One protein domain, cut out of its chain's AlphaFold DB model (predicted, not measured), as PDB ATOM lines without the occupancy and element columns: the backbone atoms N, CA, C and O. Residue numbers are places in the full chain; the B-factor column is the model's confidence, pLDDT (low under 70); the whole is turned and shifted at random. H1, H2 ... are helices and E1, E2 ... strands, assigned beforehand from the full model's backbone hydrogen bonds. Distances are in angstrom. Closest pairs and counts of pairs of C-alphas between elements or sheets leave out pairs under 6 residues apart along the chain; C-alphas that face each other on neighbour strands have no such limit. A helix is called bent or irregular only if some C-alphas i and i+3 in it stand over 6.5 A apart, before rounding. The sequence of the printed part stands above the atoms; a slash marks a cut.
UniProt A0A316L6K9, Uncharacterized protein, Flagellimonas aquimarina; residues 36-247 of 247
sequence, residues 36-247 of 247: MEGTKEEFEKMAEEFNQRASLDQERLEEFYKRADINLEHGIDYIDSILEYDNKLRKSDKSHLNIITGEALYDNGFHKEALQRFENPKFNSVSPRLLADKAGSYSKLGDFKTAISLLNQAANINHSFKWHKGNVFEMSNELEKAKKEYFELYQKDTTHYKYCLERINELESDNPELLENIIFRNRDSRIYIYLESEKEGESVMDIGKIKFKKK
ATOM      1  N   MET A  36      -5.705  57.890 104.604       64.44
ATOM      2  CA  MET A  36      -5.225  57.607 105.957       64.44
ATOM      3  C   MET A  36      -6.385  57.441 106.939       64.44
ATOM      4  O   MET A  36      -6.352  56.523 107.753       64.44
ATOM      5  N   GLU A  37      -7.423  58.265 106.835       70.50
ATOM      6  CA  GLU A  37      -8.642  58.198 107.641       70.50
ATOM      7  C   GLU A  37      -9.402  56.899 107.355       70.50
ATOM      8  O   GLU A  37      -9.730  56.174 108.293       70.50
ATOM      9  N   GLY A  38      -9.525  56.505 106.081       70.38
ATOM     10  CA  GLY A  38     -10.044  55.187 105.702       70.38
ATOM     11  C   GLY A  38      -9.212  54.026 106.263       70.38
ATOM     12  O   GLY A  38      -9.765  53.083 106.829       70.38
ATOM     13  N   THR A  39      -7.875  54.095 106.191       73.88
ATOM     14  CA  THR A  39      -7.016  53.056 106.796       73.88
ATOM     15  C   THR A  39      -7.081  53.036 108.321       73.88
ATOM     16  O   THR A  39      -6.933  51.972 108.924       73.88
ATOM     17  N   LYS A  40      -7.312  54.192 108.951       76.44
ATOM     18  CA  LYS A  40      -7.437  54.326 110.398       76.44
ATOM     19  C   LYS A  40      -8.751  53.724 110.879       76.44
ATOM     20  O   LYS A  40      -8.714  52.915 111.797       76.44
ATOM     21  N   GLU A  41      -9.868  54.016 110.218       78.44
ATOM     22  CA  GLU A  41     -11.170  53.410 110.530       78.44
ATOM     23  C   GLU A  41     -11.130  51.878 110.368       78.44
ATOM     24  O   GLU A  41     -11.589  51.131 111.238       78.44
ATOM     25  N   GLU A  42     -10.511  51.378 109.290       76.12
ATOM     26  CA  GLU A  42     -10.322  49.937 109.084       76.12
ATOM     27  C   GLU A  42      -9.438  49.296 110.166       76.12
ATOM     28  O   GLU A  42      -9.746  48.199 110.651       76.12
ATOM     29  N   PHE A  43      -8.356  49.969 110.570       75.62
ATOM     30  CA  PHE A  43      -7.490  49.499 111.647       75.62
ATOM     31  C   PHE A  43      -8.206  49.510 112.998       75.62
ATOM     32  O   PHE A  43      -8.130  48.521 113.721       75.62
ATOM     33  N   GLU A  44      -8.921  50.584 113.337       80.38
ATOM     34  CA  GLU A  44      -9.680  50.708 114.584       80.38
ATOM     35  C   GLU A  44     -10.710  49.588 114.705       80.38
ATOM     36  O   GLU A  44     -10.752  48.892 115.723       80.38
ATOM     37  N   LYS A  45     -11.454  49.319 113.629       81.31
ATOM     38  CA  LYS A  45     -12.387  48.193 113.579       81.31
ATOM     39  C   LYS A  45     -11.678  46.849 113.760       81.31
ATOM     40  O   LYS A  45     -12.135  46.000 114.526       81.31
ATOM     41  N   MET A  46     -10.544  46.638 113.087       75.62
ATOM     42  CA  MET A  46      -9.761  45.407 113.227       75.62
ATOM     43  C   MET A  46      -9.218  45.233 114.651       75.62
ATOM     44  O   MET A  46      -9.230  44.117 115.184       75.62
ATOM     45  N   ALA A  47      -8.754  46.318 115.268       75.19
ATOM     46  CA  ALA A  47      -8.244  46.349 116.629       75.19
ATOM     47  C   ALA A  47      -9.355  46.063 117.641       75.19
ATOM     48  O   ALA A  47      -9.158  45.248 118.542       75.19
ATOM     49  N   GLU A  48     -10.539  46.648 117.461       83.00
ATOM     50  CA  GLU A  48     -11.705  46.366 118.292       83.00
ATOM     51  C   GLU A  48     -12.113  44.888 118.190       83.00
ATOM     52  O   GLU A  48     -12.198  44.200 119.210       83.00
ATOM     53  N   GLU A  49     -12.263  44.347 116.976       83.31
ATOM     54  CA  GLU A  49     -12.577  42.929 116.763       83.31
ATOM     55  C   GLU A  49     -11.495  41.997 117.337       83.31
ATOM     56  O   GLU A  49     -11.781  40.903 117.835       83.31
ATOM     57  N   PHE A  50     -10.220  42.381 117.242       81.06
ATOM     58  CA  PHE A  50      -9.115  41.643 117.850       81.06
ATOM     59  C   PHE A  50      -9.201  41.661 119.380       81.06
ATOM     60  O   PHE A  50      -9.146  40.599 119.999       81.06
ATOM     61  N   ASN A  51      -9.398  42.831 119.986       82.12
ATOM     62  CA  ASN A  51      -9.465  42.998 121.435       82.12
ATOM     63  C   ASN A  51     -10.681  42.301 122.046       82.12
ATOM     64  O   ASN A  51     -10.545  41.646 123.077       82.12
ATOM     65  N   GLN A  52     -11.850  42.386 121.405       86.38
ATOM     66  CA  GLN A  52     -13.049  41.671 121.850       86.38
ATOM     67  C   GLN A  52     -12.809  40.156 121.854       86.38
ATOM     68  O   GLN A  52     -13.130  39.480 122.832       86.38
ATOM     69  N   ARG A  53     -12.174  39.617 120.803       82.69
ATOM     70  CA  ARG A  53     -11.790  38.196 120.753       82.69
ATOM     71  C   ARG A  53     -10.782  37.835 121.838       82.69
ATOM     72  O   ARG A  53     -10.988  36.847 122.531       82.69
ATOM     73  N   ALA A  54      -9.737  38.640 122.015       82.25
ATOM     74  CA  ALA A  54      -8.728  38.411 123.043       82.25
ATOM     75  C   ALA A  54      -9.337  38.419 124.458       82.25
ATOM     76  O   ALA A  54      -8.971  37.579 125.277       82.25
ATOM     77  N   SER A  55     -10.293  39.316 124.728       84.69
ATOM     78  CA  SER A  55     -11.026  39.365 126.002       84.69
ATOM     79  C   SER A  55     -11.862  38.107 126.221       84.69
ATOM     80  O   SER A  55     -11.755  37.481 127.270       84.69
ATOM     81  N   LEU A  56     -12.643  37.688 125.219       86.88
ATOM     82  CA  LEU A  56     -13.456  36.473 125.312       86.88
ATOM     83  C   LEU A  56     -12.598  35.218 125.497       86.88
ATOM     84  O   LEU A  56     -12.935  34.347 126.297       86.88
ATOM     85  N   ASP A  57     -11.485  35.114 124.775       86.19
ATOM     86  CA  ASP A  57     -10.557  33.997 124.932       86.19
ATOM     87  C   ASP A  57      -9.939  33.997 126.330       86.19
ATOM     88  O   ASP A  57      -9.884  32.951 126.973       86.19
ATOM     89  N   GLN A  58      -9.553  35.161 126.854       85.38
ATOM     90  CA  GLN A  58      -9.083  35.276 128.230       85.38
ATOM     91  C   GLN A  58     -10.145  34.832 129.241       85.38
ATOM     92  O   GLN A  58      -9.834  34.027 130.113       85.38
ATOM     93  N   GLU A  59     -11.377  35.328 129.137       90.69
ATOM     94  CA  GLU A  59     -12.478  34.959 130.035       90.69
ATOM     95  C   GLU A  59     -12.729  33.448 130.015       90.69
ATOM     96  O   GLU A  59     -12.868  32.822 131.067       90.69
ATOM     97  N   ARG A  60     -12.702  32.837 128.823       92.56
ATOM     98  CA  ARG A  60     -12.820  31.382 128.676       92.56
ATOM     99  C   ARG A  60     -11.691  30.649 129.384       92.56
ATOM    100  O   ARG A  60     -11.962  29.688 130.098       92.56
ATOM    101  N   LEU A  61     -10.446  31.086 129.214       91.75
ATOM    102  CA  LEU A  61      -9.313  30.449 129.881       91.75
ATOM    103  C   LEU A  61      -9.368  30.631 131.398       91.75
ATOM    104  O   LEU A  61      -9.123  29.681 132.133       91.75
ATOM    105  N   GLU A  62      -9.704  31.822 131.885       91.06
ATOM    106  CA  GLU A  62      -9.841  32.078 133.320       91.06
ATOM    107  C   GLU A  62     -10.927  31.199 133.952       91.06
ATOM    108  O   GLU A  62     -10.679  30.578 134.987       91.06
ATOM    109  N   GLU A  63     -12.088  31.080 133.308       94.69
ATOM    110  CA  GLU A  63     -13.170  30.216 133.782       94.69
ATOM    111  C   GLU A  63     -12.799  28.727 133.703       94.69
ATOM    112  O   GLU A  63     -13.098  27.978 134.633       94.69
ATOM    113  N   PHE A  64     -12.099  28.297 132.646       95.56
ATOM    114  CA  PHE A  64     -11.573  26.935 132.536       95.56
ATOM    115  C   PHE A  64     -10.691  26.575 133.732       95.56
ATOM    116  O   PHE A  64     -10.970  25.591 134.415       95.56
ATOM    117  N   TYR A  65      -9.667  27.386 134.018       93.06
ATOM    118  CA  TYR A  65      -8.746  27.109 135.122       93.06
ATOM    119  C   TYR A  65      -9.455  27.164 136.474       93.06
ATOM    120  O   TYR A  65      -9.283  26.260 137.281       93.06
ATOM    121  N   LYS A  66     -10.340  28.144 136.690       93.94
ATOM    122  CA  LYS A  66     -11.135  28.228 137.923       93.94
ATOM    123  C   LYS A  66     -11.959  26.961 138.176       93.94
ATOM    124  O   LYS A  66     -12.109  26.548 139.323       93.94
ATOM    125  N   ARG A  67     -12.521  26.356 137.127       96.12
ATOM    126  CA  ARG A  67     -13.252  25.084 137.234       96.12
ATOM    127  C   ARG A  67     -12.310  23.911 137.449       96.12
ATOM    128  O   ARG A  67     -12.581  23.102 138.330       96.12
ATOM    129  N   ALA A  68     -11.222  23.849 136.683       94.06
ATOM    130  CA  ALA A  68     -10.231  22.783 136.763       94.06
ATOM    131  C   ALA A  68      -9.555  22.707 138.143       94.06
ATOM    132  O   ALA A  68      -9.325  21.607 138.637       94.06
ATOM    133  N   ASP A  69      -9.329  23.853 138.794       91.00
ATOM    134  CA  ASP A  69      -8.789  23.945 140.158       91.00
ATOM    135  C   ASP A  69      -9.721  23.308 141.206       91.00
ATOM    136  O   ASP A  69      -9.264  22.828 142.241       91.00
ATOM    137  N   ILE A  70     -11.035  23.301 140.954       94.06
ATOM    138  CA  ILE A  70     -12.026  22.631 141.811       94.06
ATOM    139  C   ILE A  70     -12.094  21.143 141.461       94.06
ATOM    140  O   ILE A  70     -12.066  20.284 142.339       94.06
ATOM    141  N   ASN A  71     -12.251  20.855 140.169       95.69
ATOM    142  CA  ASN A  71     -12.280  19.519 139.596       95.69
ATOM    143  C   ASN A  71     -11.903  19.624 138.114       95.69
ATOM    144  O   ASN A  71     -12.603  20.284 137.340       95.69
ATOM    145  N   LEU A  72     -10.834  18.935 137.710       95.88
ATOM    146  CA  LEU A  72     -10.340  18.935 136.334       95.88
ATOM    147  C   LEU A  72     -11.438  18.592 135.312       95.88
ATOM    148  O   LEU A  72     -11.520  19.243 134.272       95.88
ATOM    149  N   GLU A  73     -12.311  17.633 135.626       97.56
ATOM    150  CA  GLU A  73     -13.417  17.215 134.757       97.56
ATOM    151  C   GLU A  73     -14.387  18.372 134.479       97.56
ATOM    152  O   GLU A  73     -14.750  18.604 133.332       97.56
ATOM    153  N   HIS A  74     -14.697  19.207 135.479       97.69
ATOM    154  CA  HIS A  74     -15.559  20.378 135.278       97.69
ATOM    155  C   HIS A  74     -14.943  21.416 134.328       97.69
ATOM    156  O   HIS A  74     -15.666  22.118 133.614       97.69
ATOM    157  N   GLY A  75     -13.615  21.562 134.353       97.25
ATOM    158  CA  GLY A  75     -12.899  22.407 133.398       97.25
ATOM    159  C   GLY A  75     -12.970  21.825 131.988       97.25
ATOM    160  O   GLY A  75     -13.298  22.536 131.037       97.25
ATOM    161  N   ILE A  76     -12.716  20.522 131.857       98.06
ATOM    162  CA  ILE A  76     -12.780  19.806 130.579       98.06
ATOM    163  C   ILE A  76     -14.184  19.904 129.968       98.06
ATOM    164  O   ILE A  76     -14.305  20.333 128.821       98.06
ATOM    165  N   ASP A  77     -15.233  19.613 130.739       98.06
ATOM    166  CA  ASP A  77     -16.633  19.688 130.302       98.06
ATOM    167  C   ASP A  77     -17.012  21.090 129.818       98.06
ATOM    168  O   ASP A  77     -17.720  21.262 128.821       98.06
ATOM    169  N   TYR A  78     -16.518  22.120 130.507       97.94
ATOM    170  CA  TYR A  78     -16.733  23.503 130.105       97.94
ATOM    171  C   TYR A  78     -16.151  23.782 128.714       97.94
ATOM    172  O   TYR A  78     -16.867  24.299 127.849       97.94
ATOM    173  N   ILE A  79     -14.892  23.399 128.472       97.62
ATOM    174  CA  ILE A  79     -14.260  23.571 127.159       97.62
ATOM    175  C   ILE A  79     -14.944  22.716 126.097       97.62
ATOM    176  O   ILE A  79     -15.196  23.212 124.998       97.62
ATOM    177  N   ASP A  80     -15.294  21.471 126.406       97.19
ATOM    178  CA  ASP A  80     -15.974  20.587 125.464       97.19
ATOM    179  C   ASP A  80     -17.321  21.160 125.020       97.19
ATOM    180  O   ASP A  80     -17.604  21.179 123.819       97.19
ATOM    181  N   SER A  81     -18.089  21.749 125.945       97.12
ATOM    182  CA  SER A  81     -19.333  22.442 125.595       97.12
ATOM    183  C   SER A  81     -19.093  23.615 124.633       97.12
ATOM    184  O   SER A  81     -19.836  23.796 123.668       97.12
ATOM    185  N   ILE A  82     -18.016  24.387 124.821       96.19
ATOM    186  CA  ILE A  82     -17.663  25.488 123.914       96.19
ATOM    187  C   ILE A  82     -17.284  24.935 122.537       96.19
ATOM    188  O   ILE A  82     -17.739  25.442 121.512       96.19
ATOM    189  N   LEU A  83     -16.455  23.890 122.491       95.06
ATOM    190  CA  LEU A  83     -15.995  23.295 121.238       95.06
ATOM    191  C   LEU A  83     -17.152  22.716 120.414       95.06
ATOM    192  O   LEU A  83     -17.128  22.838 119.178       95.06
ATOM    193  N   GLU A  84     -18.142  22.126 121.087       94.75
ATOM    194  CA  GLU A  84     -19.335  21.529 120.489       94.75
ATOM    195  C   GLU A  84     -20.355  22.579 120.031       94.75
ATOM    196  O   GLU A  84     -20.773  22.554 118.870       94.75
ATOM    197  N   TYR A  85     -20.726  23.522 120.901       94.00
ATOM    198  CA  TYR A  85     -21.899  24.375 120.677       94.00
ATOM    199  C   TYR A  85     -21.583  25.778 120.156       94.00
ATOM    200  O   TYR A  85     -22.444  26.395 119.524       94.00
ATOM    201  N   ASP A  86     -20.370  26.299 120.359       90.50
ATOM    202  CA  ASP A  86     -20.029  27.633 119.875       90.50
ATOM    203  C   ASP A  86     -19.557  27.573 118.408       90.50
ATOM    204  O   ASP A  86     -18.443  27.155 118.049       90.50
ATOM    205  N   ASN A  87     -20.479  27.967 117.526       86.94
ATOM    206  CA  ASN A  87     -20.297  28.004 116.079       86.94
ATOM    207  C   ASN A  87     -19.550  29.254 115.588       86.94
ATOM    208  O   ASN A  87     -19.206  29.317 114.407       86.94
ATOM    209  N   LYS A  88     -19.281  30.228 116.468       87.75
ATOM    210  CA  LYS A  88     -18.562  31.461 116.129       87.75
ATOM    211  C   LYS A  88     -17.054  31.333 116.332       87.75
ATOM    212  O   LYS A  88     -16.314  32.162 115.804       87.75
ATOM    213  N   LEU A  89     -16.577  30.313 117.057       88.50
ATOM    214  CA  LEU A  89     -15.135  30.090 117.207       88.50
ATOM    215  C   LEU A  89     -14.486  29.770 115.868       88.50
ATOM    216  O   LEU A  89     -14.898  28.855 115.144       88.50
ATOM    217  N   ARG A  90     -13.364  30.439 115.607       87.56
ATOM    218  CA  ARG A  90     -12.491  30.071 114.498       87.56
ATOM    219  C   ARG A  90     -11.820  28.739 114.806       87.56
ATOM    220  O   ARG A  90     -11.612  28.357 115.958       87.56
ATOM    221  N   LYS A  91     -11.387  28.047 113.753       88.00
ATOM    222  CA  LYS A  91     -10.646  26.786 113.878       88.00
ATOM    223  C   LYS A  91      -9.384  26.923 114.744       88.00
ATOM    224  O   LYS A  91      -9.071  26.002 115.492       88.00
ATOM    225  N   SER A  92      -8.682  28.058 114.659       85.94
ATOM    226  CA  SER A  92      -7.512  28.360 115.496       85.94
ATOM    227  C   SER A  92      -7.859  28.385 116.980       85.94
ATOM    228  O   SER A  92      -7.145  27.796 117.783       85.94
ATOM    229  N   ASP A  93      -8.983  29.011 117.322       88.12
ATOM    230  CA  ASP A  93      -9.410  29.217 118.703       88.12
ATOM    231  C   ASP A  93      -9.866  27.873 119.294       88.12
ATOM    232  O   ASP A  93      -9.438  27.489 120.379       88.12
ATOM    233  N   LYS A  94     -10.608  27.068 118.510       92.31
ATOM    234  CA  LYS A  94     -10.947  25.678 118.878       92.31
ATOM    235  C   LYS A  94      -9.701  24.820 119.114       92.31
ATOM    236  O   LYS A  94      -9.642  24.063 120.076       92.31
ATOM    237  N   SER A  95      -8.706  24.940 118.235       91.75
ATOM    238  CA  SER A  95      -7.438  24.226 118.385       91.75
ATOM    239  C   SER A  95      -6.713  24.630 119.666       91.75
ATOM    240  O   SER A  95      -6.306  23.761 120.429       91.75
ATOM    241  N   HIS A  96      -6.628  25.931 119.946       90.25
ATOM    242  CA  HIS A  96      -5.978  26.453 121.142       90.25
ATOM    243  C   HIS A  96      -6.633  25.948 122.435       90.25
ATOM    244  O   HIS A  96      -5.930  25.427 123.298       90.25
ATOM    245  N   LEU A  97      -7.964  26.015 122.540       93.62
ATOM    246  CA  LEU A  97      -8.695  25.501 123.705       93.62
ATOM    247  C   LEU A  97      -8.492  23.991 123.901       93.62
ATOM    248  O   LEU A  97      -8.261  23.529 125.019       93.62
ATOM    249  N   ASN A  98      -8.524  23.215 122.812       95.44
ATOM    250  CA  ASN A  98      -8.269  21.777 122.868       95.44
ATOM    251  C   ASN A  98      -6.830  21.459 123.313       95.44
ATOM    252  O   ASN A  98      -6.625  20.517 124.077       95.44
ATOM    253  N   ILE A  99      -5.843  22.246 122.869       93.88
ATOM    254  CA  ILE A  99      -4.451  22.108 123.314       93.88
ATOM    255  C   ILE A  99      -4.352  22.403 124.809       93.88
ATOM    256  O   ILE A  99      -3.868  21.546 125.532       93.88
ATOM    257  N   ILE A 100      -4.880  23.534 125.291       93.19
ATOM    258  CA  ILE A 100      -4.842  23.898 126.720       93.19
ATOM    259  C   ILE A 100      -5.487  22.822 127.600       93.19
ATOM    260  O   ILE A 100      -4.965  22.481 128.659       93.19
ATOM    261  N   THR A 101      -6.587  22.231 127.137       95.75
ATOM    262  CA  THR A 101      -7.232  21.109 127.834       95.75
ATOM    263  C   THR A 101      -6.304  19.892 127.911       95.75
ATOM    264  O   THR A 101      -6.193  19.255 128.956       95.75
ATOM    265  N   GLY A 102      -5.603  19.578 126.817       96.31
ATOM    266  CA  GLY A 102      -4.580  18.532 126.798       96.31
ATOM    267  C   GLY A 102      -3.382  18.841 127.703       96.31
ATOM    268  O   GLY A 102      -2.878  17.935 128.360       96.31
ATOM    269  N   GLU A 103      -2.947  20.101 127.785       94.69
ATOM    270  CA  GLU A 103      -1.886  20.527 128.708       94.69
ATOM    271  C   GLU A 103      -2.306  20.293 130.165       94.69
ATOM    272  O   GLU A 103      -1.569  19.653 130.911       94.69
ATOM    273  N   ALA A 104      -3.526  20.691 130.537       95.12
ATOM    274  CA  ALA A 104      -4.055  20.470 131.881       95.12
ATOM    275  C   ALA A 104      -4.170  18.977 132.236       95.12
ATOM    276  O   ALA A 104      -3.825  18.576 133.348       95.12
ATOM    277  N   LEU A 105      -4.610  18.138 131.292       97.69
ATOM    278  CA  LEU A 105      -4.612  16.679 131.459       97.69
ATOM    279  C   LEU A 105      -3.196  16.139 131.691       97.69
ATOM    280  O   LEU A 105      -2.990  15.326 132.589       97.69
ATOM    281  N   TYR A 106      -2.219  16.611 130.913       95.94
ATOM    282  CA  TYR A 106      -0.822  16.212 131.059       95.94
ATOM    283  C   TYR A 106      -0.271  16.580 132.441       95.94
ATOM    284  O   TYR A 106       0.333  15.727 133.091       95.94
ATOM    285  N   ASP A 107      -0.513  17.811 132.898       93.00
ATOM    286  CA  ASP A 107      -0.018  18.319 134.185       93.00
ATOM    287  C   ASP A 107      -0.642  17.576 135.382       93.00
ATOM    288  O   ASP A 107      -0.021  17.464 136.437       93.00
ATOM    289  N   ASN A 108      -1.830  16.986 135.202       94.81
ATOM    290  CA  ASN A 108      -2.513  16.159 136.202       94.81
ATOM    291  C   ASN A 108      -2.250  14.645 136.052       94.81
ATOM    292  O   ASN A 108      -2.907  13.834 136.703       94.81
ATOM    293  N   GLY A 109      -1.301  14.233 135.204       95.62
ATOM    294  CA  GLY A 109      -0.903  12.825 135.060       95.62
ATOM    295  C   GLY A 109      -1.755  11.989 134.094       95.62
ATOM    296  O   GLY A 109      -1.457  10.813 133.871       95.62
ATOM    297  N   PHE A 110      -2.776  12.572 133.461       97.94
ATOM    298  CA  PHE A 110      -3.649  11.905 132.483       97.94
ATOM    299  C   PHE A 110      -3.016  11.906 131.084       97.94
ATOM    300  O   PHE A 110      -3.508  12.510 130.130       97.94
ATOM    301  N   HIS A 111      -1.848  11.272 130.957       97.56
ATOM    302  CA  HIS A 111      -0.998  11.394 129.767       97.56
ATOM    303  C   HIS A 111      -1.590  10.750 128.503       97.56
ATOM    304  O   HIS A 111      -1.305  11.204 127.393       97.56
ATOM    305  N   LYS A 112      -2.420   9.705 128.634       98.25
ATOM    306  CA  LYS A 112      -3.077   9.070 127.475       98.25
ATOM    307  C   LYS A 112      -4.200   9.953 126.939       98.25
ATOM    308  O   LYS A 112      -4.329  10.127 125.732       98.25
ATOM    309  N   GLU A 113      -4.978  10.529 127.840       98.19
ATOM    310  CA  GLU A 113      -6.078  11.444 127.567       98.19
ATOM    311  C   GLU A 113      -5.546  12.758 126.978       98.19
ATOM    312  O   GLU A 113      -6.074  13.250 125.980       98.19
ATOM    313  N   ALA A 114      -4.443  13.283 127.520       97.69
ATOM    314  CA  ALA A 114      -3.725  14.419 126.947       97.69
ATOM    315  C   ALA A 114      -3.303  14.140 125.496       97.69
ATOM    316  O   ALA A 114      -3.567  14.941 124.598       97.69
ATOM    317  N   LEU A 115      -2.717  12.968 125.233       97.25
ATOM    318  CA  LEU A 115      -2.317  12.582 123.883       97.25
ATOM    319  C   LEU A 115      -3.519  12.482 122.930       97.25
ATOM    320  O   LEU A 115      -3.452  13.003 121.816       97.25
ATOM    321  N   GLN A 116      -4.642  11.911 123.379       96.69
ATOM    322  CA  GLN A 116      -5.888  11.884 122.603       96.69
ATOM    323  C   GLN A 116      -6.372  13.294 122.239       96.69
ATOM    324  O   GLN A 116      -6.798  13.520 121.102       96.69
ATOM    325  N   ARG A 117      -6.265  14.267 123.158       96.00
ATOM    326  CA  ARG A 117      -6.552  15.680 122.853       96.00
ATOM    327  C   ARG A 117      -5.621  16.206 121.772       96.00
ATOM    328  O   ARG A 117      -6.096  16.755 120.778       96.00
ATOM    329  N   PHE A 118      -4.314  16.020 121.927       95.69
ATOM    330  CA  PHE A 118      -3.317  16.544 120.990       95.69
ATOM    331  C   PHE A 118      -3.391  15.911 119.592       95.69
ATOM    332  O   PHE A 118      -2.996  16.532 118.600       95.69
ATOM    333  N   GLU A 119      -3.858  14.671 119.491       94.94
ATOM    334  CA  GLU A 119      -3.978  13.928 118.232       94.94
ATOM    335  C   GLU A 119      -5.358  14.049 117.580       94.94
ATOM    336  O   GLU A 119      -5.551  13.555 116.469       94.94
ATOM    337  N   ASN A 120      -6.300  14.759 118.209       93.50
ATOM    338  CA  ASN A 120      -7.644  14.912 117.677       93.50
ATOM    339  C   ASN A 120      -7.630  15.647 116.318       93.50
ATOM    340  O   ASN A 120      -7.344  16.851 116.257       93.50
ATOM    341  N   PRO A 121      -8.009  14.978 115.211       90.62
ATOM    342  CA  PRO A 121      -7.918  15.557 113.874       90.62
ATOM    343  C   PRO A 121      -8.879  16.735 113.667       90.62
ATOM    344  O   PRO A 121      -8.627  17.579 112.804       90.62
ATOM    345  N   LYS A 122      -9.949  16.845 114.475       88.50
ATOM    346  CA  LYS A 122     -10.891  17.978 114.427       88.50
ATOM    347  C   LYS A 122     -10.203  19.305 114.759       88.50
ATOM    348  O   LYS A 122     -10.582  20.346 114.224       88.50
ATOM    349  N   PHE A 123      -9.172  19.255 115.600       86.62
ATOM    350  CA  PHE A 123      -8.500  20.419 116.175       86.62
ATOM    351  C   PHE A 123      -7.043  20.546 115.721       86.62
ATOM    352  O   PHE A 123      -6.255  21.249 116.351       86.62
ATOM    353  N   ASN A 124      -6.684  19.877 114.621       73.50
ATOM    354  CA  ASN A 124      -5.310  19.783 114.145       73.50
ATOM    355  C   ASN A 124      -4.701  21.172 113.866       73.50
ATOM    356  O   ASN A 124      -5.178  21.912 112.999       73.50
ATOM    357  N   SER A 125      -3.626  21.483 114.586       79.31
ATOM    358  CA  SER A 125      -2.735  22.619 114.367       79.31
ATOM    359  C   SER A 125      -1.308  22.095 114.390       79.31
ATOM    360  O   SER A 125      -0.933  21.361 115.296       79.31
ATOM    361  N   VAL A 126      -0.499  22.442 113.393       79.88
ATOM    362  CA  VAL A 126       0.918  22.068 113.383       79.88
ATOM    363  C   VAL A 126       1.695  23.225 113.989       79.88
ATOM    364  O   VAL A 126       2.064  24.168 113.296       79.88
ATOM    365  N   SER A 127       1.909  23.172 115.302       89.69
ATOM    366  CA  SER A 127       2.784  24.106 116.007       89.69
ATOM    367  C   SER A 127       3.930  23.344 116.676       89.69
ATOM    368  O   SER A 127       3.741  22.203 117.113       89.69
ATOM    369  N   PRO A 128       5.127  23.943 116.790       93.25
ATOM    370  CA  PRO A 128       6.237  23.293 117.481       93.25
ATOM    371  C   PRO A 128       5.941  23.069 118.971       93.25
ATOM    372  O   PRO A 128       6.440  22.105 119.545       93.25
ATOM    373  N   ARG A 129       5.060  23.887 119.571       91.44
ATOM    374  CA  ARG A 129       4.539  23.661 120.926       91.44
ATOM    375  C   ARG A 129       3.720  22.374 121.004       91.44
ATOM    376  O   ARG A 129       4.068  21.518 121.803       91.44
ATOM    377  N   LEU A 130       2.752  22.168 120.102       93.88
ATOM    378  CA  LEU A 130       1.958  20.932 120.092       93.88
ATOM    379  C   LEU A 130       2.831  19.684 119.905       93.88
ATOM    380  O   LEU A 130       2.576  18.643 120.505       93.88
ATOM    381  N   LEU A 131       3.869  19.773 119.068       96.38
ATOM    382  CA  LEU A 131       4.836  18.685 118.904       96.38
ATOM    383  C   LEU A 131       5.564  18.373 120.220       96.38
ATOM    384  O   LEU A 131       5.729  17.200 120.556       96.38
ATOM    385  N   ALA A 132       5.960  19.397 120.977       96.12
ATOM    386  CA  ALA A 132       6.579  19.224 122.287       96.12
ATOM    387  C   ALA A 132       5.600  18.688 123.345       96.12
ATOM    388  O   ALA A 132       5.989  17.827 124.130       96.12
ATOM    389  N   ASP A 133       4.333  19.110 123.333       95.75
ATOM    390  CA  ASP A 133       3.302  18.605 124.251       95.75
ATOM    391  C   ASP A 133       3.027  17.107 124.029       95.75
ATOM    392  O   ASP A 133       2.985  16.307 124.973       95.75
ATOM    393  N   LYS A 134       2.937  16.691 122.756       97.06
ATOM    394  CA  LYS A 134       2.880  15.270 122.382       97.06
ATOM    395  C   LYS A 134       4.120  14.529 122.859       97.06
ATOM    396  O   LYS A 134       3.999  13.456 123.444       97.06
ATOM    397  N   ALA A 135       5.306  15.096 122.638       97.81
ATOM    398  CA  ALA A 135       6.556  14.482 123.068       97.81
ATOM    399  C   ALA A 135       6.628  14.303 124.588       97.81
ATOM    400  O   ALA A 135       7.091  13.260 125.047       97.81
ATOM    401  N   GLY A 136       6.124  15.267 125.364       96.94
ATOM    402  CA  GLY A 136       5.965  15.131 126.811       96.94
ATOM    403  C   GLY A 136       5.114  13.918 127.161       96.94
ATOM    404  O   GLY A 136       5.553  13.055 127.921       96.94
ATOM    405  N   SER A 137       3.939  13.798 126.538       97.75
ATOM    406  CA  SER A 137       3.023  12.672 126.771       97.75
ATOM    407  C   SER A 137       3.661  11.325 126.409       97.75
ATOM    408  O   SER A 137       3.639  10.402 127.217       97.75
ATOM    409  N   TYR A 138       4.308  11.214 125.244       98.38
ATOM    410  CA  TYR A 138       5.031   9.998 124.849       98.38
ATOM    411  C   TYR A 138       6.187   9.663 125.801       98.38
ATOM    412  O   TYR A 138       6.352   8.498 126.157       98.38
ATOM    413  N   SER A 139       6.939  10.664 126.272       97.69
ATOM    414  CA  SER A 139       8.029  10.459 127.241       97.69
ATOM    415  C   SER A 139       7.503   9.892 128.556       97.69
ATOM    416  O   SER A 139       8.088   8.965 129.108       97.69
ATOM    417  N   LYS A 140       6.354  10.388 129.027       96.75
ATOM    418  CA  LYS A 140       5.676   9.859 130.217       96.75
ATOM    419  C   LYS A 140       5.120   8.455 130.049       96.75
ATOM    420  O   LYS A 140       5.031   7.711 131.020       96.75
ATOM    421  N   LEU A 141       4.791   8.076 128.820       97.06
ATOM    422  CA  LEU A 141       4.402   6.716 128.465       97.06
ATOM    423  C   LEU A 141       5.613   5.806 128.169       97.06
ATOM    424  O   LEU A 141       5.417   4.644 127.819       97.06
ATOM    425  N   GLY A 142       6.848   6.306 128.311       96.31
ATOM    426  CA  GLY A 142       8.087   5.555 128.088       96.31
ATOM    427  C   GLY A 142       8.513   5.424 126.622       96.31
ATOM    428  O   GLY A 142       9.526   4.788 126.333       96.31
ATOM    429  N   ASP A 143       7.791   6.036 125.678       98.19
ATOM    430  CA  ASP A 143       8.166   6.055 124.261       98.19
ATOM    431  C   ASP A 143       9.079   7.250 123.948       98.19
ATOM    432  O   ASP A 143       8.724   8.215 123.259       98.19
ATOM    433  N   PHE A 144      10.305   7.172 124.466       98.25
ATOM    434  CA  PHE A 144      11.322   8.200 124.253       98.25
ATOM    435  C   PHE A 144      11.708   8.353 122.777       98.25
ATOM    436  O   PHE A 144      12.053   9.447 122.331       98.25
ATOM    437  N   LYS A 145      11.607   7.284 121.977       98.38
ATOM    438  CA  LYS A 145      11.943   7.326 120.547       98.38
ATOM    439  C   LYS A 145      10.979   8.236 119.788       98.38
ATOM    440  O   LYS A 145      11.424   9.094 119.019       98.38
ATOM    441  N   THR A 146       9.675   8.068 120.008       98.50
ATOM    442  CA  THR A 146       8.655   8.925 119.394       98.50
ATOM    443  C   THR A 146       8.770  10.357 119.911       98.50
ATOM    444  O   THR A 146       8.768  11.294 119.108       98.50
ATOM    445  N   ALA A 147       8.983  10.536 121.218       98.44
ATOM    446  CA  ALA A 147       9.186  11.852 121.815       98.44
ATOM    447  C   ALA A 147      10.365  12.622 121.190       98.44
ATOM    448  O   ALA A 147      10.204  13.766 120.763       98.44
ATOM    449  N   ILE A 148      11.531  11.984 121.036       98.62
ATOM    450  CA  ILE A 148      12.699  12.592 120.379       98.62
ATOM    451  C   ILE A 148      12.411  12.928 118.911       98.62
ATOM    452  O   ILE A 148      12.832  13.980 118.428       98.62
ATOM    453  N   SER A 149      11.679  12.077 118.187       98.50
ATOM    454  CA  SER A 149      11.299  12.340 116.791       98.50
ATOM    455  C   SER A 149      10.412  13.583 116.656       98.50
ATOM    456  O   SER A 149      10.636  14.423 115.780       98.50
ATOM    457  N   LEU A 150       9.441  13.746 117.555       98.38
ATOM    458  CA  LEU A 150       8.586  14.933 117.621       98.38
ATOM    459  C   LEU A 150       9.386  16.187 117.994       98.38
ATOM    460  O   LEU A 150       9.219  17.236 117.372       98.38
ATOM    461  N   LEU A 151      10.308  16.079 118.951       98.31
ATOM    462  CA  LEU A 151      11.147  17.202 119.375       98.31
ATOM    463  C   LEU A 151      12.179  17.605 118.324       98.31
ATOM    464  O   LEU A 151      12.501  18.784 118.223       98.31
ATOM    465  N   ASN A 152      12.644  16.678 117.486       98.25
ATOM    466  CA  ASN A 152      13.426  17.023 116.298       98.25
ATOM    467  C   ASN A 152      12.609  17.888 115.332       98.25
ATOM    468  O   ASN A 152      13.102  18.908 114.855       98.25
ATOM    469  N   GLN A 153      11.350  17.519 115.076       97.81
ATOM    470  CA  GLN A 153      10.462  18.320 114.230       97.81
ATOM    471  C   GLN A 153      10.204  19.703 114.843       97.81
ATOM    472  O   GLN A 153      10.308  20.708 114.142       97.81
ATOM    473  N   ALA A 154       9.949  19.778 116.154       96.88
ATOM    474  CA  ALA A 154       9.770  21.047 116.860       96.88
ATOM    475  C   ALA A 154      11.034  21.925 116.799       96.88
ATOM    476  O   ALA A 154      10.944  23.114 116.490       96.88
ATOM    477  N   ALA A 155      12.213  21.336 117.031       96.56
ATOM    478  CA  ALA A 155      13.503  22.026 117.027       96.56
ATOM    479  C   ALA A 155      13.933  22.524 115.639       96.56
ATOM    480  O   ALA A 155      14.654  23.517 115.551       96.56
ATOM    481  N   ASN A 156      13.474  21.868 114.567       96.06
ATOM    482  CA  ASN A 156      13.676  22.332 113.193       96.06
ATOM    483  C   ASN A 156      12.873  23.603 112.881       96.06
ATOM    484  O   ASN A 156      13.286  24.386 112.030       96.06
ATOM    485  N   ILE A 157      11.740  23.813 113.558       95.06
ATOM    486  CA  ILE A 157      10.923  25.027 113.425       95.06
ATOM    487  C   ILE A 157      11.432  26.114 114.382       95.06
ATOM    488  O   ILE A 157      11.539  27.277 114.005       95.06
ATOM    489  N   ASN A 158      11.742  25.745 115.626       94.44
ATOM    490  CA  ASN A 158      12.264  26.652 116.642       94.44
ATOM    491  C   ASN A 158      13.319  25.948 117.507       94.44
ATOM    492  O   ASN A 158      13.000  25.077 118.318       94.44
ATOM    493  N   HIS A 159      14.571  26.396 117.399       94.25
ATOM    494  CA  HIS A 159      15.715  25.809 118.100       94.25
ATOM    495  C   HIS A 159      15.569  25.735 119.626       94.25
ATOM    496  O   HIS A 159      16.178  24.857 120.232       94.25
ATOM    497  N   SER A 160      14.733  26.575 120.243       95.81
ATOM    498  CA  SER A 160      14.457  26.547 121.689       95.81
ATOM    499  C   SER A 160      13.961  25.178 122.173       95.81
ATOM    500  O   SER A 160      14.178  24.801 123.324       95.81
ATOM    501  N   PHE A 161      13.341  24.380 121.294       96.88
ATOM    502  CA  PHE A 161      12.883  23.028 121.630       96.88
ATOM    503  C   PHE A 161      14.014  22.003 121.805       96.88
ATOM    504  O   PHE A 161      13.759  20.916 122.325       96.88
ATOM    505  N   LYS A 162      15.273  22.357 121.504       97.75
ATOM    506  CA  LYS A 162      16.447  21.570 121.922       97.75
ATOM    507  C   LYS A 162      16.522  21.389 123.435       97.75
ATOM    508  O   LYS A 162      16.947  20.333 123.884       97.75
ATOM    509  N   TRP A 163      16.027  22.355 124.213       97.94
ATOM    510  CA  TRP A 163      15.891  22.213 125.665       97.94
ATOM    511  C   TRP A 163      15.052  20.984 126.039       97.94
ATOM    512  O   TRP A 163      15.504  20.105 126.766       97.94
ATOM    513  N   HIS A 164      13.856  20.880 125.462       98.25
ATOM    514  CA  HIS A 164      12.926  19.787 125.733       98.25
ATOM    515  C   HIS A 164      13.508  18.456 125.236       98.25
ATOM    516  O   HIS A 164      13.392  17.435 125.905       98.25
ATOM    517  N   LYS A 165      14.202  18.473 124.088       98.38
ATOM    518  CA  LYS A 165      14.916  17.305 123.556       98.38
ATOM    519  C   LYS A 165      16.019  16.823 124.498       98.38
ATOM    520  O   LYS A 165      16.127  15.622 124.729       98.38
ATOM    521  N   GLY A 166      16.796  17.749 125.056       98.31
ATOM    522  CA  GLY A 166      17.780  17.452 126.087       98.31
ATOM    523  C   GLY A 166      17.130  16.812 127.312       98.31
ATOM    524  O   GLY A 166      17.617  15.779 127.754       98.31
ATOM    525  N   ASN A 167      15.984  17.334 127.784       98.50
ATOM    526  CA  ASN A 167      15.271  16.741 128.927       98.50
ATOM    527  C   ASN A 167      14.868  15.287 128.650       98.50
ATOM    528  O   ASN A 167      15.037  14.442 129.517       98.50
ATOM    529  N   VAL A 168      14.385  14.972 127.442       98.44
ATOM    530  CA  VAL A 168      14.015  13.590 127.088       98.44
ATOM    531  C   VAL A 168      15.228  12.665 127.040       98.44
ATOM    532  O   VAL A 168      15.135  11.544 127.532       98.44
ATOM    533  N   PHE A 169      16.363  13.112 126.491       98.56
ATOM    534  CA  PHE A 169      17.601  12.326 126.558       98.56
ATOM    535  C   PHE A 169      18.060  12.100 127.994       98.56
ATOM    536  O   PHE A 169      18.590  11.047 128.320       98.56
ATOM    537  N   GLU A 170      17.858  13.084 128.858       97.75
ATOM    538  CA  GLU A 170      18.190  12.961 130.266       97.75
ATOM    539  C   GLU A 170      17.304  11.927 130.973       97.75
ATOM    540  O   GLU A 170      17.815  11.019 131.625       97.75
ATOM    541  N   MET A 171      15.989  11.992 130.738       97.50
ATOM    542  CA  MET A 171      15.000  11.018 131.219       97.50
ATOM    543  C   MET A 171      15.285   9.592 130.719       97.50
ATOM    544  O   MET A 171      14.990   8.624 131.417       97.50
ATOM    545  N   SER A 172      15.860   9.441 129.517       97.06
ATOM    546  CA  SER A 172      16.289   8.149 128.962       97.06
ATOM    547  C   SER A 172      17.712   7.737 129.368       97.06
ATOM    548  O   SER A 172      18.224   6.735 128.864       97.06
ATOM    549  N   ASN A 173      18.345   8.473 130.292       96.25
ATOM    550  CA  ASN A 173      19.712   8.268 130.780       96.25
ATOM    551  C   ASN A 173      20.804   8.367 129.687       96.25
ATOM    552  O   ASN A 173      21.894   7.805 129.796       96.25
ATOM    553  N   GLU A 174      20.537   9.108 128.613       97.75
ATOM    554  CA  GLU A 174      21.467   9.410 127.521       97.75
ATOM    555  C   GLU A 174      22.177  10.758 127.757       97.75
ATOM    556  O   GLU A 174      22.124  11.674 126.930       97.75
ATOM    557  N   LEU A 175      22.860  10.882 128.901       97.69
ATOM    558  CA  LEU A 175      23.354  12.157 129.445       97.69
ATOM    559  C   LEU A 175      24.268  12.944 128.493       97.69
ATOM    560  O   LEU A 175      24.150  14.161 128.382       97.69
ATOM    561  N   GLU A 176      25.142  12.273 127.738       98.19
ATOM    562  CA  GLU A 176      26.009  12.946 126.757       98.19
ATOM    563  C   GLU A 176      25.215  13.599 125.617       98.19
ATOM    564  O   GLU A 176      25.552  14.688 125.146       98.19
ATOM    565  N   LYS A 177      24.113  12.969 125.190       98.44
ATOM    566  CA  LYS A 177      23.220  13.561 124.189       98.44
ATOM    567  C   LYS A 177      22.439  14.727 124.786       98.44
ATOM    568  O   LYS A 177      22.291  15.741 124.107       98.44
ATOM    569  N   ALA A 178      21.996  14.613 126.040       98.56
ATOM    570  CA  ALA A 178      21.335  15.705 126.752       98.56
ATOM    571  C   ALA A 178      22.244  16.942 126.844       98.56
ATOM    572  O   ALA A 178      21.879  18.011 126.347       98.56
ATOM    573  N   LYS A 179      23.475  16.773 127.355       98.62
ATOM    574  CA  LYS A 179      24.485  17.842 127.444       98.62
ATOM    575  C   LYS A 179      24.771  18.479 126.088       98.62
ATOM    576  O   LYS A 179      24.835  19.703 125.994       98.62
ATOM    577  N   LYS A 180      24.874  17.679 125.021       98.56
ATOM    578  CA  LYS A 180      25.057  18.196 123.659       98.56
ATOM    579  C   LYS A 180      23.904  19.106 123.223       98.56
ATOM    580  O   LYS A 180      24.160  20.199 122.725       98.56
ATOM    581  N   GLU A 181      22.651  18.687 123.406       98.56
ATOM    582  CA  GLU A 181      21.491  19.509 123.029       98.56
ATOM    583  C   GLU A 181      21.418  20.811 123.842       98.56
ATOM    584  O   GLU A 181      21.158  21.875 123.273       98.56
ATOM    585  N   TYR A 182      21.704  20.752 125.147       98.62
ATOM    586  CA  TYR A 182      21.784  21.935 126.009       98.62
ATOM    587  C   TYR A 182      22.890  22.889 125.577       98.62
ATOM    588  O   TYR A 182      22.666  24.095 125.490       98.62
ATOM    589  N   PHE A 183      24.070  22.361 125.268       98.56
ATOM    590  CA  PHE A 183      25.219  23.169 124.894       98.56
ATOM    591  C   PHE A 183      25.003  23.853 123.542       98.56
ATOM    592  O   PHE A 183      25.253  25.049 123.406       98.56
ATOM    593  N   GLU A 184      24.460  23.128 122.560       98.00
ATOM    594  CA  GLU A 184      24.103  23.698 121.259       98.00
ATOM    595  C   GLU A 184      23.061  24.819 121.384       98.00
ATOM    596  O   GLU A 184      23.140  25.809 120.654       98.00
ATOM    597  N   LEU A 185      22.096  24.694 122.304       97.69
ATOM    598  CA  LEU A 185      21.125  25.756 122.567       97.69
ATOM    599  C   LEU A 185      21.764  26.948 123.291       97.69
ATOM    600  O   LEU A 185      21.568  28.086 122.872       97.69
ATOM    601  N   TYR A 186      22.577  26.695 124.319       98.31
ATOM    602  CA  TYR A 186      23.318  27.723 125.052       98.31
ATOM    603  C   TYR A 186      24.156  28.609 124.122       98.31
ATOM    604  O   TYR A 186      24.144  29.832 124.243       98.31
ATOM    605  N   GLN A 187      24.826  28.008 123.136       98.12
ATOM    606  CA  GLN A 187      25.637  28.741 122.163       98.12
ATOM    607  C   GLN A 187      24.838  29.686 121.254       98.12
ATOM    608  O   GLN A 187      25.432  30.580 120.653       98.12
ATOM    609  N   LYS A 188      23.514  29.515 121.123       97.00
ATOM    610  CA  LYS A 188      22.681  30.424 120.320       97.00
ATOM    611  C   LYS A 188      22.495  31.781 120.983       97.00
ATOM    612  O   LYS A 188      22.460  32.784 120.281       97.00
ATOM    613  N   ASP A 189      22.368  31.790 122.302       97.00
ATOM    614  CA  ASP A 189      22.262  32.994 123.120       97.00
ATOM    615  C   ASP A 189      22.633  32.632 124.560       97.00
ATOM    616  O   ASP A 189      21.840  32.057 125.310       97.00
ATOM    617  N   THR A 190      23.859  32.971 124.948       97.00
ATOM    618  CA  THR A 190      24.414  32.597 126.252       97.00
ATOM    619  C   THR A 190      23.731  33.310 127.416       97.00
ATOM    620  O   THR A 190      23.805  32.842 128.552       97.00
ATOM    621  N   THR A 191      23.047  34.426 127.153       95.88
ATOM    622  CA  THR A 191      22.318  35.175 128.177       95.88
ATOM    623  C   THR A 191      20.928  34.585 128.364       95.88
ATOM    624  O   THR A 191      20.543  34.251 129.484       95.88
ATOM    625  N   HIS A 192      20.185  34.399 127.272       94.44
ATOM    626  CA  HIS A 192      18.825  33.868 127.328       94.44
ATOM    627  C   HIS A 192      18.792  32.398 127.777       94.44
ATOM    628  O   HIS A 192      17.951  32.012 128.591       94.44
ATOM    629  N   TYR A 193      19.743  31.587 127.304       96.69
ATOM    630  CA  TYR A 193      19.815  30.150 127.578       96.69
ATOM    631  C   TYR A 193      20.810  29.780 128.681       96.69
ATOM    632  O   TYR A 193      21.242  28.630 128.749       96.69
ATOM    633  N   LYS A 194      21.165  30.711 129.577       97.38
ATOM    634  CA  LYS A 194      22.100  30.458 130.692       97.38
ATOM    635  C   LYS A 194      21.757  29.194 131.498       97.38
ATOM    636  O   LYS A 194      22.644  28.439 131.884       97.38
ATOM    637  N   TYR A 195      20.467  28.920 131.666       96.19
ATOM    638  CA  TYR A 195      19.959  27.732 132.353       96.19
ATOM    639  C   TYR A 195      20.395  26.396 131.725       96.19
ATOM    640  O   TYR A 195      20.420  25.376 132.405       96.19
ATOM    641  N   CYS A 196      20.731  26.372 130.432       98.00
ATOM    642  CA  CYS A 196      21.268  25.180 129.779       98.00
ATOM    643  C   CYS A 196      22.669  24.856 130.309       98.00
ATOM    644  O   CYS A 196      22.964  23.695 130.564       98.00
ATOM    645  N   LEU A 197      23.511  25.876 130.515       98.19
ATOM    646  CA  LEU A 197      24.836  25.698 131.110       98.19
ATOM    647  C   LEU A 197      24.734  25.277 132.580       98.19
ATOM    648  O   LEU A 197      25.459  24.389 133.011       98.19
ATOM    649  N   GLU A 198      23.806  25.876 133.330       97.56
ATOM    650  CA  GLU A 198      23.522  25.478 134.715       97.56
ATOM    651  C   GLU A 198      23.134  23.993 134.787       97.56
ATOM    652  O   GLU A 198      23.708  23.259 135.589       97.56
ATOM    653  N   ARG A 199      22.261  23.523 133.879       97.94
ATOM    654  CA  ARG A 199      21.883  22.105 133.809       97.94
ATOM    655  C   ARG A 199      23.044  21.190 133.415       97.94
ATOM    656  O   ARG A 199      23.168  20.109 133.975       97.94
ATOM    657  N   ILE A 200      23.905  21.605 132.481       98.44
ATOM    658  CA  ILE A 200      25.106  20.833 132.109       98.44
ATOM    659  C   ILE A 200      26.012  20.631 133.325       98.44
ATOM    660  O   ILE A 200      26.396  19.499 133.599       98.44
ATOM    661  N   ASN A 201      26.304  21.699 134.070       97.88
ATOM    662  CA  ASN A 201      27.165  21.624 135.251       97.88
ATOM    663  C   ASN A 201      26.569  20.713 136.336       97.88
ATOM    664  O   ASN A 201      27.299  19.997 137.013       97.88
ATOM    665  N   GLU A 202      25.243  20.726 136.500       97.25
ATOM    666  CA  GLU A 202      24.552  19.828 137.427       97.25
ATOM    667  C   GLU A 202      24.708  18.359 137.015       97.25
ATOM    668  O   GLU A 202      25.053  17.529 137.854       97.25
ATOM    669  N   LEU A 203      24.549  18.050 135.722       97.25
ATOM    670  CA  LEU A 203      24.754  16.704 135.171       97.25
ATOM    671  C   LEU A 203      26.206  16.205 135.261       97.25
ATOM    672  O   LEU A 203      26.445  15.010 135.105       97.25
ATOM    673  N   GLU A 204      27.167  17.099 135.489       96.50
ATOM    674  CA  GLU A 204      28.586  16.780 135.691       96.50
ATOM    675  C   GLU A 204      28.975  16.652 137.172       96.50
ATOM    676  O   GLU A 204      30.128  16.348 137.478       96.50
ATOM    677  N   SER A 205      28.032  16.870 138.093       95.88
ATOM    678  CA  SER A 205      28.257  16.668 139.526       95.88
ATOM    679  C   SER A 205      28.359  15.183 139.897       95.88
ATOM    680  O   SER A 205      27.966  14.303 139.133       95.88
ATOM    681  N   ASP A 206      28.869  14.889 141.099       91.56
ATOM    682  CA  ASP A 206      29.100  13.511 141.560       91.56
ATOM    683  C   ASP A 206      27.809  12.675 141.695       91.56
ATOM    684  O   ASP A 206      27.859  11.446 141.645       91.56
ATOM    685  N   ASN A 207      26.654  13.323 141.884       92.69
ATOM    686  CA  ASN A 207      25.354  12.665 142.021       92.69
ATOM    687  C   ASN A 207      24.233  13.552 141.446       92.69
ATOM    688  O   ASN A 207      23.529  14.213 142.217       92.69
ATOM    689  N   PRO A 208      24.089  13.611 140.111       93.88
ATOM    690  CA  PRO A 208      23.116  14.483 139.472       93.88
ATOM    691  C   PRO A 208      21.691  13.974 139.705       93.88
ATOM    692  O   PRO A 208      21.397  12.793 139.507       93.88
ATOM    693  N   GLU A 209      20.783  14.871 140.080       95.00
ATOM    694  CA  GLU A 209      19.353  14.571 140.115       95.00
ATOM    695  C   GLU A 209      18.809  14.626 138.686       95.00
ATOM    696  O   GLU A 209      18.751  15.698 138.084       95.00
ATOM    697  N   LEU A 210      18.449  13.475 138.117       95.81
ATOM    698  CA  LEU A 210      17.931  13.407 136.751       95.81
ATOM    699  C   LEU A 210      16.474  13.864 136.682       95.81
ATOM    700  O   LEU A 210      15.677  13.642 137.592       95.81
ATOM    701  N   LEU A 211      16.104  14.465 135.557       96.12
ATOM    702  CA  LEU A 211      14.739  14.872 135.285       96.12
ATOM    703  C   LEU A 211      13.836  13.657 135.113       96.12
ATOM    704  O   LEU A 211      14.111  12.747 134.337       96.12
ATOM    705  N   GLU A 212      12.673  13.726 135.748       92.81
ATOM    706  CA  GLU A 212      11.571  12.785 135.532       92.81
ATOM    707  C   GLU A 212      10.535  13.319 134.527       92.81
ATOM    708  O   GLU A 212       9.568  12.635 134.169       92.81
ATOM    709  N   ASN A 213      10.681  14.580 134.114       91.75
ATOM    710  CA  ASN A 213       9.713  15.334 133.328       91.75
ATOM    711  C   ASN A 213      10.423  16.249 132.326       91.75
ATOM    712  O   ASN A 213      11.464  16.832 132.626       91.75
ATOM    713  N   ILE A 214       9.781  16.482 131.180       94.25
ATOM    714  CA  ILE A 214      10.128  17.627 130.340       94.25
ATOM    715  C   ILE A 214       9.765  18.913 131.090       94.25
ATOM    716  O   ILE A 214       8.652  19.038 131.602       94.25
ATOM    717  N   ILE A 215      10.679  19.884 131.114       93.50
ATOM    718  CA  ILE A 215      10.442  21.179 131.754       93.50
ATOM    719  C   ILE A 215       9.913  22.168 130.714       93.50
ATOM    720  O   ILE A 215      10.680  22.730 129.926       93.50
ATOM    721  N   PHE A 216       8.607  22.432 130.756       89.50
ATOM    722  CA  PHE A 216       7.960  23.460 129.941       89.50
ATOM    723  C   PHE A 216       8.118  24.842 130.584       89.50
ATOM    724  O   PHE A 216       7.324  25.273 131.419       89.50
ATOM    725  N   ARG A 217       9.170  25.567 130.195       82.19
ATOM    726  CA  ARG A 217       9.394  26.935 130.688       82.19
ATOM    727  C   ARG A 217       8.279  27.858 130.189       82.19
ATOM    728  O   ARG A 217       7.953  27.832 129.006       82.19
ATOM    729  N   ASN A 218       7.772  28.723 131.069       69.69
ATOM    730  CA  ASN A 218       6.753  29.738 130.760       69.69
ATOM    731  C   ASN A 218       5.368  29.189 130.360       69.69
ATOM    732  O   ASN A 218       4.563  29.961 129.837       69.69
ATOM    733  N   ARG A 219       5.059  27.907 130.619       68.12
ATOM    734  CA  ARG A 219       3.726  27.343 130.327       68.12
ATOM    735  C   ARG A 219       2.612  28.090 131.068       68.12
ATOM    736  O   ARG A 219       1.589  28.402 130.467       68.12
ATOM    737  N   ASP A 220       2.883  28.479 132.313       57.38
ATOM    738  CA  ASP A 220       1.914  29.160 133.185       57.38
ATOM    739  C   ASP A 220       1.859  30.675 132.975       57.38
ATOM    740  O   ASP A 220       0.905  31.336 133.396       57.38
ATOM    741  N   SER A 221       2.878  31.255 132.326       60.66
ATOM    742  CA  SER A 221       2.919  32.698 132.114       60.66
ATOM    743  C   SER A 221       1.999  33.080 130.964       60.66
ATOM    744  O   SER A 221       2.279  32.793 129.797       60.66
ATOM    745  N   ARG A 222       0.900  33.756 131.294       62.69
ATOM    746  CA  ARG A 222      -0.095  34.197 130.318       62.69
ATOM    747  C   ARG A 222       0.198  35.642 129.939       62.69
ATOM    748  O   ARG A 222       0.082  36.551 130.761       62.69
ATOM    749  N   ILE A 223       0.639  35.845 128.698       58.66
ATOM    750  CA  ILE A 223       0.849  37.173 128.116       58.66
ATOM    751  C   ILE A 223      -0.336  37.466 127.205       58.66
ATOM    752  O   ILE A 223      -0.508  36.817 126.176       58.66
ATOM    753  N   TYR A 224      -1.134  38.456 127.582       63.16
ATOM    754  CA  TYR A 224      -2.233  38.961 126.773       63.16
ATOM    755  C   TYR A 224      -1.746  40.136 125.938       63.16
ATOM    756  O   TYR A 224      -1.057  41.025 126.446       63.16
ATOM    757  N   ILE A 225      -2.094  40.116 124.657       66.06
ATOM    758  CA  ILE A 225      -1.759  41.166 123.703       66.06
ATOM    759  C   ILE A 225      -3.043  41.930 123.400       66.06
ATOM    760  O   ILE A 225      -4.037  41.315 123.025       66.06
ATOM    761  N   TYR A 226      -3.005  43.250 123.545       69.12
ATOM    762  CA  TYR A 226      -4.089  44.146 123.145       69.12
ATOM    763  C   TYR A 226      -3.554  45.194 122.179       69.12
ATOM    764  O   TYR A 226      -2.389  45.596 122.269       69.12
ATOM    765  N   LEU A 227      -4.415  45.637 121.272       71.69
ATOM    766  CA  LEU A 227      -4.148  46.744 120.366       71.69
ATOM    767  C   LEU A 227      -4.817  47.995 120.933       71.69
ATOM    768  O   LEU A 227      -6.034  48.034 121.068       71.69
ATOM    769  N   GLU A 228      -4.045  49.007 121.306       67.56
ATOM    770  CA  GLU A 228      -4.614  50.308 121.650       67.56
ATOM    771  C   GLU A 228      -4.769  51.151 120.395       67.56
ATOM    772  O   GLU A 228      -3.795  51.345 119.662       67.56
ATOM    773  N   SER A 229      -5.978  51.667 120.182       58.53
ATOM    774  CA  SER A 229      -6.201  52.755 119.240       58.53
ATOM    775  C   SER A 229      -5.512  54.026 119.742       58.53
ATOM    776  O   SER A 229      -5.269  54.204 120.941       58.53
ATOM    777  N   GLU A 230      -5.182  54.903 118.805       62.44
ATOM    778  CA  GLU A 230      -4.559  56.194 119.071       62.44
ATOM    779  C   GLU A 230      -5.421  57.050 120.028       62.44
ATOM    780  O   GLU A 230      -6.654  56.988 120.004       62.44
ATOM    781  N   LYS A 231      -4.787  57.852 120.895       56.97
ATOM    782  CA  LYS A 231      -5.499  58.841 121.727       56.97
ATOM    783  C   LYS A 231      -5.650  60.162 120.970       56.97
ATOM    784  O   LYS A 231      -4.766  60.529 120.202       56.97
ATOM    785  N   GLU A 232      -6.718  60.919 121.243       49.06
ATOM    786  CA  GLU A 232      -6.862  62.290 120.728       49.06
ATOM    787  C   GLU A 232      -5.599  63.122 121.044       49.06
ATOM    788  O   GLU A 232      -5.271  63.348 122.211       49.06
ATOM    789  N   GLY A 233      -4.890  63.563 119.997       56.69
ATOM    790  CA  GLY A 233      -3.705  64.424 120.090       56.69
ATOM    791  C   GLY A 233      -2.360  63.794 119.695       56.69
ATOM    792  O   GLY A 233      -1.349  64.496 119.758       56.69
ATOM    793  N   GLU A 234      -2.312  62.518 119.297       56.72
ATOM    794  CA  GLU A 234      -1.114  61.904 118.699       56.72
ATOM    795  C   GLU A 234      -1.013  62.200 117.178       56.72
ATOM    796  O   GLU A 234      -1.899  62.815 116.577       56.72
ATOM    797  N   SER A 235       0.164  61.954 116.588       52.84
ATOM    798  CA  SER A 235       0.474  62.385 115.215       52.84
ATOM    799  C   SER A 235      -0.306  61.552 114.204       52.84
ATOM    800  O   SER A 235      -0.271  60.338 114.300       52.84
ATOM    801  N   VAL A 236      -0.810  62.172 113.131       53.94
ATOM    802  CA  VAL A 236      -1.574  61.532 112.036       53.94
ATOM    803  C   VAL A 236      -0.922  60.250 111.460       53.94
ATOM    804  O   VAL A 236      -1.614  59.440 110.861       53.94
ATOM    805  N   MET A 237       0.388  60.025 111.649       53.69
ATOM    806  CA  MET A 237       1.093  58.789 111.256       53.69
ATOM    807  C   MET A 237       1.129  57.652 112.306       53.69
ATOM    808  O   MET A 237       1.725  56.612 112.023       53.69
ATOM    809  N   ASP A 238       0.567  57.816 113.506       59.34
ATOM    810  CA  ASP A 238       0.556  56.788 114.556       59.34
ATOM    811  C   ASP A 238      -0.751  55.981 114.483       59.34
ATOM    812  O   ASP A 238      -1.833  56.464 114.789       59.34
ATOM    813  N   ILE A 239      -0.658  54.730 114.032       55.81
ATOM    814  CA  ILE A 239      -1.825  53.854 113.845       55.81
ATOM    815  C   ILE A 239      -2.187  53.056 115.105       55.81
ATOM    816  O   ILE A 239      -3.111  52.257 115.058       55.81
ATOM    817  N   GLY A 240      -1.492  53.247 116.233       60.88
ATOM    818  CA  GLY A 240      -1.798  52.576 117.501       60.88
ATOM    819  C   GLY A 240      -0.648  51.742 118.070       60.88
ATOM    820  O   GLY A 240       0.397  51.536 117.449       60.88
ATOM    821  N   LYS A 241      -0.827  51.251 119.304       68.06
ATOM    822  CA  LYS A 241       0.249  50.635 120.107       68.06
ATOM    823  C   LYS A 241      -0.108  49.224 120.559       68.06
ATOM    824  O   LYS A 241      -1.226  48.949 120.986       68.06
ATOM    825  N   ILE A 242       0.876  48.326 120.531       65.44
ATOM    826  CA  ILE A 242       0.740  46.972 121.080       65.44
ATOM    827  C   ILE A 242       1.017  47.019 122.585       65.44
ATOM    828  O   ILE A 242       2.094  47.444 123.010       65.44
ATOM    829  N   LYS A 243       0.074  46.530 123.394       69.88
ATOM    830  CA  LYS A 243       0.262  46.341 124.835       69.88
ATOM    831  C   LYS A 243       0.354  44.876 125.207       69.88
ATOM    832  O   LYS A 243      -0.457  44.061 124.782       69.88
ATOM    833  N   PHE A 244       1.308  44.581 126.084       65.88
ATOM    834  CA  PHE A 244       1.482  43.273 126.699       65.88
ATOM    835  C   PHE A 244       1.049  43.348 128.161       65.88
ATOM    836  O   PHE A 244       1.576  44.151 128.932       65.88
ATOM    837  N   LYS A 245       0.113  42.491 128.562       65.38
ATOM    838  CA  LYS A 245      -0.277  42.305 129.959       65.38
ATOM    839  C   LYS A 245       0.116  40.901 130.388       65.38
ATOM    840  O   LYS A 245      -0.437  39.925 129.895       65.38
ATOM    841  N   LYS A 246       1.085  40.804 131.296       60.16
ATOM    842  CA  LYS A 246       1.483  39.536 131.913       60.16
ATOM    843  C   LYS A 246       0.629  39.308 133.162       60.16
ATOM    844  O   LYS A 246       0.505  40.231 133.967       60.16
ATOM    845  N   LYS A 247       0.037  38.121 133.296       56.44
ATOM    846  CA  LYS A 247      -0.634  37.662 134.520       56.44
ATOM    847  C   LYS A 247       0.142  36.492 135.108       56.44
ATOM    848  O   LYS A 247       0.659  35.679 134.304       56.44
TER     849      LYS A 247
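This is residues 36 to 247 of the 247 residues of an uncharacterized protein of Flagellimonas aquimarina (UniProt A0A316L6K9). A small hairpin of strands, E1 and E2, packs through E1 on one side of a long helix, H1, and this pair makes an arm at one end of a zigzag row of eight shorter helices, H2 to H9. Each of these helices folds back on the one before it, with H8 and H9 at the far end of the row, and from H9 the long link of residues 204 to 222 returns to the strands. The printed part has 212 residues, with named elements in the order H1 to H9, then E1 and E2; the sheet E1 - E2 is antiparallel and the class is mostly helix. The whole is only just loose, close to compact, with a radius of gyration of the C-alphas of 20.6 A, and elongated, spanning 65 by 42 by 29 A.

Find C-alpha 223 at (0.849, 37.173, 128.116), where strand E1, residues 223 to 228, begins; its partner E2, residues 241 to 246, ends at C-alpha 246, (1.483, 39.536, 131.913). Then go to C-alpha 36 at (-5.225, 57.607, 105.957): from there H1, residues 36 to 68, runs 46.8 A to C-alpha 68. After it come H2, residues 72 to 85, 20.2 A long, and H3, residues 91 to 107, 24.4 A long. H4 is residues 111 to 119, H5 residues 128 to 140, and H6 residues 144 to 157, 20.0 A long. H7, residues 159 to 171, is neither bent nor irregular, but only just: C-alphas 160 and 163 are 6.1 A apart. H8 is residues 175 to 186, and H9, residues 194 to 203, ends at C-alpha 203, (24.754, 16.704, 135.171).

Start at the hairpin of E1 and E2, which are antiparallel at 154 degrees; look for N 226 and O 243 at 2.9 A and N 245 and O 224 at 2.8 A, both within hydrogen-bond range. H1 and E1 have 11 pairs of C-alphas within 8 A, the closest those of Ala 47 and Leu 227, 5.6 A apart, while H1 and E2 are apart. At residues 63 to 68 alone H1 touches H2, closest at the C-alphas of Ala 68 and Gly 75, 4.3 A, at a steep tilt of 40 degrees, opposite ways. Six helices, H1, H2, H3, H5, H6 and H7, form a bundle, a group of helices set side by side. From H2 to H9 each helix forms a helical hairpin with the next, at a shallow tilt. Among the closest C-alphas are those of Leu 83 and Lys 94 for H2 and H3, 6.1 A, Gly 102 and Ala 114 for H3 and H4, 4.2 A, and Ala 135 and Ala 147 for H5 and H6, 3.9 A. The hub is H5, touching H3, H4, H6 and H7; H3 and H5 only just touch, with 3 pairs of C-alphas within 8 A. Further on, the closest C-alphas of H7 and H8 are those of Gly 166 and Ala 178, 4.0 A, and those of H8 and H9 are Tyr 182 and Cys 196, 5.0 A. In H1 to H6, H8 and H9 every O i to N i+4 pair is within hydrogen-bond range; in H7, 7 of 9 are.

The C-alphas of Glu 37 and Asp 206 are the two farthest apart, at 67.6 A. The printed part has no cut and ends at residue 247, the chain's last. The links from H9 to E1, 19 residues, and from E1 to E2, 12 residues, are long. Look at the B-factor column: the mean pLDDT of the printed part is 88.7, and it is under 70 at residue 36, residues 218 to 226 and residues 228 to 247.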